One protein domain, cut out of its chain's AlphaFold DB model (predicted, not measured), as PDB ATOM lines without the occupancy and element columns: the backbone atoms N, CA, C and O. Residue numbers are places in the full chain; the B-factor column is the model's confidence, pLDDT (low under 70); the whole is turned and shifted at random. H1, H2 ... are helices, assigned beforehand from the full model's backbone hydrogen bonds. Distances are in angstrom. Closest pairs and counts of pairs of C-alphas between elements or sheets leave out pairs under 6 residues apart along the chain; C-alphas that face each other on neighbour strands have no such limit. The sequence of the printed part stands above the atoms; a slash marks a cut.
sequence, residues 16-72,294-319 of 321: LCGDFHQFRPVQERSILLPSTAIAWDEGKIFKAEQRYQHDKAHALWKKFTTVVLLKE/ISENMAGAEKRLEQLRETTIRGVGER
ATOM      1  N   LEU A  16       3.400 -24.537  -9.629       91.56
ATOM      2  CA  LEU A  16       4.813 -24.889  -9.601       91.56
ATOM      3  C   LEU A  16       5.115 -25.729 -10.840       91.56
ATOM      4  O   LEU A  16       4.524 -26.789 -11.037       91.56
ATOM      5  N   CYS A  17       6.027 -25.248 -11.679       91.75
ATOM      6  CA  CYS A  17       6.475 -25.938 -12.882       91.75
ATOM      7  C   CYS A  17       7.996 -26.085 -12.868       91.75
ATOM      8  O   CYS A  17       8.719 -25.147 -12.531       91.75
ATOM      9  N   GLY A  18       8.489 -27.254 -13.256       89.06
ATOM     10  CA  GLY A  18       9.917 -27.528 -13.296       89.06
ATOM     11  C   GLY A  18      10.204 -28.994 -13.568       89.06
ATOM     12  O   GLY A  18       9.293 -29.795 -13.761       89.06
ATOM     13  N   ASP A  19      11.488 -29.333 -13.571       87.75
ATOM     14  CA  ASP A  19      11.971 -30.704 -13.692       87.75
ATOM     15  C   ASP A  19      13.030 -30.947 -12.612       87.75
ATOM     16  O   ASP A  19      14.048 -30.256 -12.567       87.75
ATOM     17  N   PHE A  20      12.791 -31.926 -11.736       86.88
ATOM     18  CA  PHE A  20      13.710 -32.287 -10.653       86.88
ATOM     19  C   PHE A  20      15.014 -32.930 -11.145       86.88
ATOM     20  O   PHE A  20      15.946 -33.063 -10.355       86.88
ATOM     21  N   HIS A  21      15.095 -33.263 -12.439       82.12
ATOM     22  CA  HIS A  21      16.330 -33.675 -13.103       82.12
ATOM     23  C   HIS A  21      17.150 -32.505 -13.671       82.12
ATOM     24  O   HIS A  21      18.165 -32.722 -14.334       82.12
ATOM     25  N   GLN A  22      16.740 -31.255 -13.436       79.38
ATOM     26  CA  GLN A  22      17.616 -30.106 -13.660       79.38
ATOM     27  C   GLN A  22      18.672 -29.998 -12.553       79.38
ATOM     28  O   GLN A  22      18.664 -30.740 -11.568       79.38
ATOM     29  N   PHE A  23      19.605 -29.053 -12.700       72.94
ATOM     30  CA  PHE A  23      20.613 -28.806 -11.677       72.94
ATOM     31  C   PHE A  23      19.990 -28.594 -10.307       72.94
ATOM     32  O   PHE A  23      19.090 -27.773 -10.127       72.94
ATOM     33  N   ARG A  24      20.556 -29.277  -9.309       68.25
ATOM     34  CA  ARG A  24      20.232 -28.983  -7.913       68.25
ATOM     35  C   ARG A  24      20.519 -27.505  -7.629       68.25
ATOM     36  O   ARG A  24      21.593 -27.039  -8.040       68.25
ATOM     37  N   PRO A  25      19.633 -26.810  -6.897       66.50
ATOM     38  CA  PRO A  25      19.817 -25.397  -6.613       66.50
ATOM     39  C   PRO A  25      21.150 -25.144  -5.895       66.50
ATOM     40  O   PRO A  25      21.659 -25.976  -5.135       66.50
ATOM     41  N   VAL A  26      21.780 -24.014  -6.219       64.50
ATOM     42  CA  VAL A  26      23.123 -23.671  -5.738       64.50
ATOM     43  C   VAL A  26      23.046 -23.406  -4.240       64.50
ATOM     44  O   VAL A  26      22.312 -22.528  -3.815       64.50
ATOM     45  N   GLN A  27      23.805 -24.169  -3.447       61.56
ATOM     46  CA  GLN A  27      23.807 -24.100  -1.974       61.56
ATOM     47  C   GLN A  27      22.477 -24.469  -1.291       61.56
ATOM     48  O   GLN A  27      22.411 -24.455  -0.067       61.56
ATOM     49  N   GLU A  28      21.458 -24.884  -2.034       62.25
ATOM     50  CA  GLU A  28      20.198 -25.380  -1.478       62.25
ATOM     51  C   GLU A  28      20.056 -26.885  -1.742       62.25
ATOM     52  O   GLU A  28      20.988 -27.563  -2.198       62.25
ATOM     53  N   ARG A  29      18.905 -27.446  -1.376       76.25
ATOM     54  CA  ARG A  29      18.596 -28.868  -1.510       76.25
ATOM     55  C   ARG A  29      17.249 -29.042  -2.201       76.25
ATOM     56  O   ARG A  29      16.447 -28.118  -2.249       76.25
ATOM     57  N   SER A  30      17.021 -30.221  -2.782       83.62
ATOM     58  CA  SER A  30      15.769 -30.494  -3.492       83.62
ATOM     59  C   SER A  30      14.586 -30.399  -2.532       83.62
ATOM     60  O   SER A  30      14.545 -31.127  -1.540       83.62
ATOM     61  N   ILE A  31      13.606 -29.551  -2.856       88.50
ATOM     62  CA  ILE A  31      12.365 -29.418  -2.080       88.50
ATOM     63  C   ILE A  31      11.527 -30.702  -2.087       88.50
ATOM     64  O   ILE A  31      10.655 -30.892  -1.242       88.50
ATOM     65  N   LEU A  32      11.819 -31.607  -3.025       88.06
ATOM     66  CA  LEU A  32      11.185 -32.912  -3.124       88.06
ATOM     67  C   LEU A  32      11.507 -33.802  -1.908       88.06
ATOM     68  O   LEU A  32      10.711 -34.678  -1.569       88.06
ATOM     69  N   LEU A  33      12.630 -33.551  -1.224       88.00
ATOM     70  CA  LEU A  33      13.112 -34.342  -0.092       88.00
ATOM     71  C   LEU A  33      13.025 -33.575   1.242       88.00
ATOM     72  O   LEU A  33      13.300 -32.371   1.281       88.00
ATOM     73  N   PRO A  34      12.699 -34.250   2.361       88.06
ATOM     74  CA  PRO A  34      12.786 -33.650   3.692       88.06
ATOM     75  C   PRO A  34      14.247 -33.434   4.101       88.06
ATOM     76  O   PRO A  34      15.137 -34.141   3.621       88.06
ATOM     77  N   SER A  35      14.510 -32.516   5.042       85.62
ATOM     78  CA  SER A  35      15.883 -32.249   5.504       85.62
ATOM     79  C   SER A  35      16.586 -33.480   6.084       85.62
ATOM     80  O   SER A  35      17.808 -33.563   6.014       85.62
ATOM     81  N   THR A  36      15.846 -34.454   6.617       83.75
ATOM     82  CA  THR A  36      16.386 -35.706   7.172       83.75
ATOM     83  C   THR A  36      16.899 -36.685   6.115       83.75
ATOM     84  O   THR A  36      17.726 -37.531   6.431       83.75
ATOM     85  N   ALA A  37      16.440 -36.574   4.866       82.12
ATOM     86  CA  ALA A  37      16.837 -37.450   3.760       82.12
ATOM     87  C   ALA A  37      18.086 -36.946   3.012       82.12
ATOM     88  O   ALA A  37      18.463 -37.496   1.973       82.12
ATOM     89  N   ILE A  38      18.697 -35.864   3.503       74.50
ATOM     90  CA  ILE A  38      19.777 -35.137   2.846       74.50
ATOM     91  C   ILE A  38      20.962 -35.019   3.808       74.50
ATOM     92  O   ILE A  38      20.806 -34.558   4.935       74.50
ATOM     93  N   ALA A  39      22.164 -35.353   3.334       68.06
ATOM     94  CA  ALA A  39      23.395 -35.027   4.046       68.06
ATOM     95  C   ALA A  39      23.649 -33.504   3.996       68.06
ATOM     96  O   ALA A  39      23.737 -32.887   2.921       68.06
ATOM     97  N   TRP A  40      23.736 -32.887   5.173       63.91
ATOM     98  CA  TRP A  40      24.125 -31.488   5.340       63.91
ATOM     99  C   TRP A  40      25.633 -31.464   5.593       63.91
ATOM    100  O   TRP A  40      26.095 -32.107   6.528       63.91
ATOM    101  N   ASP A  41      26.406 -30.774   4.751       56.97
ATOM    102  CA  ASP A  41      27.853 -30.651   4.968       56.97
ATOM    103  C   ASP A  41      28.098 -29.821   6.236       56.97
ATOM    104  O   ASP A  41      27.932 -28.602   6.219       56.97
ATOM    105  N   GLU A  42      28.511 -30.472   7.322       50.28
ATOM    106  CA  GLU A  42      28.781 -29.839   8.625       50.28
ATOM    107  C   GLU A  42      29.955 -28.836   8.577       50.28
ATOM    108  O   GLU A  42      30.066 -27.955   9.426       50.28
ATOM    109  N   GLY A  43      30.826 -28.934   7.561       50.62
ATOM    110  CA  GLY A  43      32.065 -28.150   7.430       50.62
ATOM    111  C   GLY A  43      31.935 -26.777   6.757       50.62
ATOM    112  O   GLY A  43      32.908 -26.024   6.697       50.62
ATOM    113  N   LYS A  44      30.759 -26.414   6.239       54.34
ATOM    114  CA  LYS A  44      30.444 -25.037   5.829       54.34
ATOM    115  C   LYS A  44      29.366 -24.541   6.768       54.34
ATOM    116  O   LYS A  44      28.504 -25.320   7.137       54.34
ATOM    117  N   ILE A  45      29.415 -23.266   7.147       49.12
ATOM    118  CA  ILE A  45      28.476 -22.594   8.057       49.12
ATOM    119  C   ILE A  45      27.036 -22.692   7.499       49.12
ATOM    120  O   ILE A  45      26.513 -21.739   6.928       49.12
ATOM    121  N   PHE A  46      26.406 -23.857   7.620       54.50
ATOM    122  CA  PHE A  46      25.002 -24.099   7.340       54.50
ATOM    123  C   PHE A  46      24.266 -23.835   8.640       54.50
ATOM    124  O   PHE A  46      24.441 -24.524   9.644       54.50
ATOM    125  N   LYS A  47      23.498 -22.751   8.648       65.75
ATOM    126  CA  LYS A  47      22.829 -22.266   9.854       65.75
ATOM    127  C   LYS A  47      21.559 -23.092  10.063       65.75
ATOM    128  O   LYS A  47      20.854 -23.357   9.093       65.75
ATOM    129  N   ALA A  48      21.228 -23.435  11.310       75.50
ATOM    130  CA  ALA A  48      19.956 -24.077  11.682       75.50
ATOM    131  C   ALA A  48      18.733 -23.403  11.021       75.50
ATOM    132  O   ALA A  48      17.774 -24.072  10.644       75.50
ATOM    133  N   GLU A  49      18.833 -22.094  10.785       81.12
ATOM    134  CA  GLU A  49      17.875 -21.296  10.025       81.12
ATOM    135  C   GLU A  49      17.614 -21.818   8.602       81.12
ATOM    136  O   GLU A  49      16.465 -21.940   8.203       81.12
ATOM    137  N   GLN A  50      18.635 -22.186   7.823       80.38
ATOM    138  CA  GLN A  50      18.433 -22.685   6.455       80.38
ATOM    139  C   GLN A  50      17.693 -24.022   6.446       80.38
ATOM    140  O   GLN A  50      16.821 -24.241   5.607       80.38
ATOM    141  N   ARG A  51      18.004 -24.902   7.405       82.88
ATOM    142  CA  ARG A  51      17.275 -26.162   7.581       82.88
ATOM    143  C   ARG A  51      15.820 -25.904   7.968       82.88
ATOM    144  O   ARG A  51      14.924 -26.504   7.386       82.88
ATOM    145  N   TYR A  52      15.585 -24.971   8.887       85.94
ATOM    146  CA  TYR A  52      14.242 -24.557   9.282       85.94
ATOM    147  C   TYR A  52      13.431 -23.991   8.104       85.94
ATOM    148  O   TYR A  52      12.278 -24.379   7.907       85.94
ATOM    149  N   GLN A  53      14.034 -23.125   7.283       87.38
ATOM    150  CA  GLN A  53      13.398 -22.592   6.074       87.38
ATOM    151  C   GLN A  53      13.116 -23.693   5.043       87.38
ATOM    152  O   GLN A  53      12.027 -23.724   4.468       87.38
ATOM    153  N   HIS A  54      14.042 -24.642   4.857       88.50
ATOM    154  CA  HIS A  54      13.829 -25.820   4.008       88.50
ATOM    155  C   HIS A  54      12.642 -26.654   4.489       88.50
ATOM    156  O   HIS A  54      11.771 -26.992   3.694       88.50
ATOM    157  N   ASP A  55      12.569 -26.959   5.785       90.12
ATOM    158  CA  ASP A  55      11.491 -27.773   6.349       90.12
ATOM    159  C   ASP A  55      10.128 -27.073   6.241       90.12
ATOM    160  O   ASP A  55       9.132 -27.714   5.896       90.12
ATOM    161  N   LYS A  56      10.081 -25.749   6.441       90.38
ATOM    162  CA  LYS A  56       8.886 -24.931   6.177       90.38
ATOM    163  C   LYS A  56       8.451 -25.005   4.718       90.38
ATOM    164  O   LYS A  56       7.285 -25.283   4.434       90.38
ATOM    165  N   ALA A  57       9.378 -24.780   3.792       90.25
ATOM    166  CA  ALA A  57       9.089 -24.828   2.367       90.25
ATOM    167  C   ALA A  57       8.656 -26.241   1.935       90.25
ATOM    168  O   ALA A  57       7.703 -26.393   1.174       90.25
ATOM    169  N   HIS A  58       9.290 -27.290   2.470       92.12
ATOM    170  CA  HIS A  58       8.930 -28.680   2.201       92.12
ATOM    171  C   HIS A  58       7.531 -29.014   2.744       92.12
ATOM    172  O   HIS A  58       6.765 -29.732   2.100       92.12
ATOM    173  N   ALA A  59       7.155 -28.476   3.908       92.12
ATOM    174  CA  ALA A  59       5.804 -28.615   4.443       92.12
ATOM    175  C   ALA A  59       4.751 -27.965   3.529       92.12
ATOM    176  O   ALA A  59       3.723 -28.592   3.277       92.12
ATOM    177  N   LEU A  60       5.025 -26.772   2.986       92.56
ATOM    178  CA  LEU A  60       4.169 -26.121   1.986       92.56
ATOM    179  C   LEU A  60       4.086 -26.939   0.693       92.56
ATOM    180  O   LEU A  60       2.991 -27.206   0.207       92.56
ATOM    181  N   TRP A  61       5.223 -27.408   0.173       92.50
ATOM    182  CA  TRP A  61       5.289 -28.267  -1.014       92.50
ATOM    183  C   TRP A  61       4.415 -29.520  -0.876       92.50
ATOM    184  O   TRP A  61       3.699 -29.892  -1.801       92.50
ATOM    185  N   LYS A  62       4.402 -30.159   0.299       93.06
ATOM    186  CA  LYS A  62       3.572 -31.351   0.538       93.06
ATOM    187  C   LYS A  62       2.065 -31.091   0.469       93.06
ATOM    188  O   LYS A  62       1.335 -32.071   0.325       93.06
ATOM    189  N   LYS A  63       1.607 -29.837   0.566       92.19
ATOM    190  CA  LYS A  63       0.188 -29.477   0.419       92.19
ATOM    191  C   LYS A  63      -0.286 -29.544  -1.039       92.19
ATOM    192  O   LYS A  63      -1.487 -29.636  -1.272       92.19
ATOM    193  N   PHE A  64       0.626 -29.559  -2.015       92.19
ATOM    194  CA  PHE A  64       0.284 -29.755  -3.424       92.19
ATOM    195  C   PHE A  64      -0.037 -31.231  -3.690       92.19
ATOM    196  O   PHE A  64       0.826 -32.103  -3.591       92.19
ATOM    197  N   THR A  65      -1.295 -31.509  -4.031       91.69
ATOM    198  CA  THR A  65      -1.795 -32.864  -4.331       91.69
ATOM    199  C   THR A  65      -2.184 -33.050  -5.795       91.69
ATOM    200  O   THR A  65      -2.222 -34.178  -6.275       91.69
ATOM    201  N   THR A  66      -2.439 -31.951  -6.510       93.44
ATOM    202  CA  THR A  66      -2.704 -31.954  -7.952       93.44
ATOM    203  C   THR A  66      -1.376 -31.948  -8.697       93.44
ATOM    204  O   THR A  66      -0.619 -30.983  -8.600       93.44
ATOM    205  N   VAL A  67      -1.085 -33.023  -9.427       94.06
ATOM    206  CA  VAL A  67       0.187 -33.205 -10.137       94.06
ATOM    207  C   VAL A  67      -0.084 -33.555 -11.593       94.06
ATOM    208  O   VAL A  67      -0.798 -34.508 -11.897       94.06
ATOM    209  N   VAL A  68       0.541 -32.805 -12.499       93.00
ATOM    210  CA  VAL A  68       0.529 -33.072 -13.941       93.00
ATOM    211  C   VAL A  68       1.952 -33.413 -14.370       93.00
ATOM    212  O   VAL A  68       2.857 -32.597 -14.213       93.00
ATOM    213  N   LEU A  69       2.147 -34.619 -14.906       92.31
ATOM    214  CA  LEU A  69       3.433 -35.070 -15.444       92.31
ATOM    215  C   LEU A  69       3.341 -35.211 -16.962       92.31
ATOM    216  O   LEU A  69       2.523 -35.978 -17.475       92.31
ATOM    217  N   LEU A  70       4.197 -34.474 -17.667       90.94
ATOM    218  CA  LEU A  70       4.347 -34.547 -19.117       90.94
ATOM    219  C   LEU A  70       5.340 -35.666 -19.454       90.94
ATOM    220  O   LEU A  70       6.472 -35.645 -18.977       90.94
ATOM    221  N   LYS A  71       4.907 -36.657 -20.245       84.56
ATOM    222  CA  LYS A  71       5.727 -37.835 -20.591       84.56
ATOM    223  C   LYS A  71       6.452 -37.706 -21.927       84.56
ATOM    224  O   LYS A  71       7.452 -38.382 -22.144       84.56
ATOM    225  N   GLU A  72       5.948 -36.862 -22.819       85.50
ATOM    226  CA  GLU A  72       6.487 -36.740 -24.166       85.50
ATOM    227  C   GLU A  72       7.695 -35.801 -24.208       85.50
ATOM    228  O   GLU A  72       7.629 -34.644 -23.781       85.50
ATOM    229  N   ILE A 294      20.248 -42.233  -9.715       80.44
ATOM    230  CA  ILE A 294      19.288 -41.501  -8.885       80.44
ATOM    231  C   ILE A 294      19.335 -42.105  -7.479       80.44
ATOM    232  O   ILE A 294      19.314 -43.324  -7.320       80.44
ATOM    233  N   SER A 295      19.380 -41.269  -6.440       82.38
ATOM    234  CA  SER A 295      19.339 -41.775  -5.064       82.38
ATOM    235  C   SER A 295      17.984 -42.408  -4.739       82.38
ATOM    236  O   SER A 295      16.947 -41.938  -5.208       82.38
ATOM    237  N   GLU A 296      17.965 -43.415  -3.863       86.06
ATOM    238  CA  GLU A 296      16.725 -44.093  -3.443       86.06
ATOM    239  C   GLU A 296      15.664 -43.115  -2.920       86.06
ATOM    240  O   GLU A 296      14.486 -43.225  -3.255       86.06
ATOM    241  N   ASN A 297      16.090 -42.096  -2.166       86.88
ATOM    242  CA  ASN A 297      15.208 -41.039  -1.668       86.88
ATOM    243  C   ASN A 297      14.536 -40.257  -2.808       86.88
ATOM    244  O   ASN A 297      13.338 -39.984  -2.742       86.88
ATOM    245  N   MET A 298      15.291 -39.903  -3.855       86.50
ATOM    246  CA  MET A 298      14.747 -39.213  -5.031       86.50
ATOM    247  C   MET A 298      13.806 -40.129  -5.814       86.50
ATOM    248  O   MET A 298      12.687 -39.720  -6.107       86.50
ATOM    249  N   ALA A 299      14.203 -41.380  -6.059       87.25
ATOM    250  CA  ALA A 299      13.368 -42.363  -6.750       87.25
ATOM    251  C   ALA A 299      12.035 -42.605  -6.014       87.25
ATOM    252  O   ALA A 299      10.963 -42.625  -6.623       87.25
ATOM    253  N   GLY A 300      12.072 -42.724  -4.683       89.62
ATOM    254  CA  GLY A 300      10.873 -42.848  -3.853       89.62
ATOM    255  C   GLY A 300       9.971 -41.614  -3.929       89.62
ATOM    256  O   GLY A 300       8.744 -41.735  -3.995       89.62
ATOM    257  N   ALA A 301      10.558 -40.419  -3.975       89.38
ATOM    258  CA  ALA A 301       9.792 -39.188  -4.074       89.38
ATOM    259  C   ALA A 301       9.192 -38.963  -5.476       89.38
ATOM    260  O   ALA A 301       8.067 -38.477  -5.585       89.38
ATOM    261  N   GLU A 302       9.870 -39.389  -6.540       90.31
ATOM    262  CA  GLU A 302       9.316 -39.408  -7.900       90.31
ATOM    263  C   GLU A 302       8.159 -40.395  -8.032       90.31
ATOM    264  O   GLU A 302       7.117 -40.060  -8.595       90.31
ATOM    265  N   LYS A 303       8.278 -41.578  -7.419       92.38
ATOM    266  CA  LYS A 303       7.177 -42.544  -7.344       92.38
ATOM    267  C   LYS A 303       5.937 -41.943  -6.676       92.38
ATOM    268  O   LYS A 303       4.820 -42.179  -7.134       92.38
ATOM    269  N   ARG A 304       6.115 -41.131  -5.628       93.25
ATOM    270  CA  ARG A 304       5.011 -40.388  -4.998       93.25
ATOM    271  C   ARG A 304       4.362 -39.393  -5.968       93.25
ATOM    272  O   ARG A 304       3.139 -39.278  -5.966       93.25
ATOM    273  N   LEU A 305       5.142 -38.684  -6.788       93.88
ATOM    274  CA  LEU A 305       4.587 -37.776  -7.803       93.88
ATOM    275  C   LEU A 305       3.758 -38.532  -8.849       93.88
ATOM    276  O   LEU A 305       2.672 -38.071  -9.193       93.88
ATOM    277  N   GLU A 306       4.206 -39.711  -9.289       93.44
ATOM    278  CA  GLU A 306       3.425 -40.555 -10.206       93.44
ATOM    279  C   GLU A 306       2.105 -41.016  -9.558       93.44
ATOM    280  O   GLU A 306       1.049 -40.941 -10.179       93.44
ATOM    281  N   GLN A 307       2.113 -41.402  -8.277       94.75
ATOM    282  CA  GLN A 307       0.886 -41.763  -7.548       94.75
ATOM    283  C   GLN A 307      -0.110 -40.593  -7.424       94.75
ATOM    284  O   GLN A 307      -1.325 -40.778  -7.565       94.75
ATOM    285  N   LEU A 308       0.388 -39.379  -7.165       94.31
ATOM    286  CA  LEU A 308      -0.439 -38.168  -7.112       94.31
ATOM    287  C   LEU A 308      -1.011 -37.811  -8.486       94.31
ATOM    288  O   LEU A 308      -2.176 -37.423  -8.582       94.31
ATOM    289  N   ARG A 309      -0.230 -38.001  -9.554       93.25
ATOM    290  CA  ARG A 309      -0.689 -37.838 -10.937       93.25
ATOM    291  C   ARG A 309      -1.857 -38.777 -11.247       93.25
ATOM    292  O   ARG A 309      -2.886 -38.310 -11.721       93.25
ATOM    293  N   GLU A 310      -1.749 -40.066 -10.929       93.50
ATOM    294  CA  GLU A 310      -2.846 -41.024 -11.158       93.50
ATOM    295  C   GLU A 310      -4.111 -40.662 -10.363       93.50
ATOM    296  O   GLU A 310      -5.237 -40.776 -10.846       93.50
ATOM    297  N   THR A 311      -3.941 -40.151  -9.143       92.75
ATOM    298  CA  THR A 311      -5.061 -39.644  -8.334       92.75
ATOM    299  C   THR A 311      -5.690 -38.396  -8.953       92.75
ATOM    300  O   THR A 311      -6.914 -38.290  -9.003       92.75
ATOM    301  N   THR A 312      -4.871 -37.494  -9.490       91.38
ATOM    302  CA  THR A 312      -5.328 -36.298 -10.207       91.38
ATOM    303  C   THR A 312      -6.158 -36.676 -11.437       91.38
ATOM    304  O   THR A 312      -7.246 -36.140 -11.623       91.38
ATOM    305  N   ILE A 313      -5.688 -37.635 -12.243       89.75
ATOM    306  CA  ILE A 313      -6.391 -38.102 -13.447       89.75
ATOM    307  C   ILE A 313      -7.755 -38.708 -13.090       89.75
ATOM    308  O   ILE A 313      -8.759 -38.339 -13.698       89.75
ATOM    309  N   ARG A 314      -7.814 -39.585 -12.076       88.69
ATOM    310  CA  ARG A 314      -9.081 -40.187 -11.618       88.69
ATOM    311  C   ARG A 314     -10.085 -39.136 -11.153       88.69
ATOM    312  O   ARG A 314     -11.220 -39.144 -11.614       88.69
ATOM    313  N   GLY A 315      -9.649 -38.189 -10.321       83.75
ATOM    314  CA  GLY A 315     -10.525 -37.133  -9.806       83.75
ATOM    315  C   GLY A 315     -11.035 -36.165 -10.881       83.75
ATOM    316  O   GLY A 315     -12.087 -35.559 -10.705       83.75
ATOM    317  N   VAL A 316     -10.316 -36.011 -11.999       78.75
ATOM    318  CA  VAL A 316     -10.810 -35.277 -13.176       78.75
ATOM    319  C   VAL A 316     -11.842 -36.109 -13.938       78.75
ATOM    320  O   VAL A 316     -12.887 -35.577 -14.300       78.75
ATOM    321  N   GLY A 317     -11.592 -37.407 -14.135       69.06
ATOM    322  CA  GLY A 317     -12.534 -38.317 -14.796       69.06
ATOM    323  C   GLY A 317     -13.889 -38.407 -14.087       69.06
ATOM    324  O   GLY A 317     -14.921 -38.350 -14.742       69.06
ATOM    325  N   GLU A 318     -13.891 -38.443 -12.754       69.38
ATOM    326  CA  GLU A 318     -15.109 -38.468 -11.923       69.38
ATOM    327  C   GLU A 318     -15.918 -37.160 -11.946       69.38
ATOM    328  O   GLU A 318     -17.082 -37.158 -11.566       69.38
ATOM    329  N   ARG A 319     -15.320 -36.034 -12.358       63.81
ATOM    330  CA  ARG A 319     -16.005 -34.726 -12.446       63.81
ATOM    331  C   ARG A 319     -16.555 -34.420 -13.837       63.81
ATOM    332  O   ARG A 319     -17.283 -33.442 -13.989       63.81
TER     333      ARG A 319
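This is residues 16 to 72 and 294 to 319 of the 321 residues of an uncharacterized protein of Cadophora sp. DSE1049 (UniProt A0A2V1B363). Two helices, apart from each other, run roughly the same way along a rod, the longer H2 on one side and H1 on the other, with residues 31 to 33 of a long winding stretch between them. After H1 the chain turns and residues 64 to 72 cross H2 as an extended strip. The printed part has 83 residues with two named helices, H1 then H2, and no named strand. The class is all helix, though under half of the residues, 38 of 83, are in named elements. The whole is loose, with a radius of gyration of the C-alphas of 14.9 A and spans of 51 by 24 by 20 A.

H2, residues 296 to 319, is 35.2 A long from C-alpha 296 at (16.725, -44.093, -3.443) to C-alpha 319 at (-16.005, -34.726, -12.446). H1, residues 48 to 61, is 19.8 A long and begins at C-alpha 48 at (19.956, -24.077, 11.682). Residues 16 to 47 hold no named element.

H1 and H2 are apart, with no C-alpha of the one within 8 A of the other. From the first to the last C-alpha, x and z fall in both helices, while y rises in H2 and falls in H1. Every O i to N i+4 pair of H1 is within hydrogen-bond range, and 19 of 20 are in H2.

The C-alphas of Gly 43 and Arg 319 are the two farthest apart, at 52.4 A. Residues 73 to 293 are not printed, and C-alphas 72 and 294 are 20.5 A apart across the cut, which the link from H1 to H2 spans. The mean pLDDT of the printed part is 82.4; residues 24 to 28, 39 to 47 and 317 to 319 are under 70.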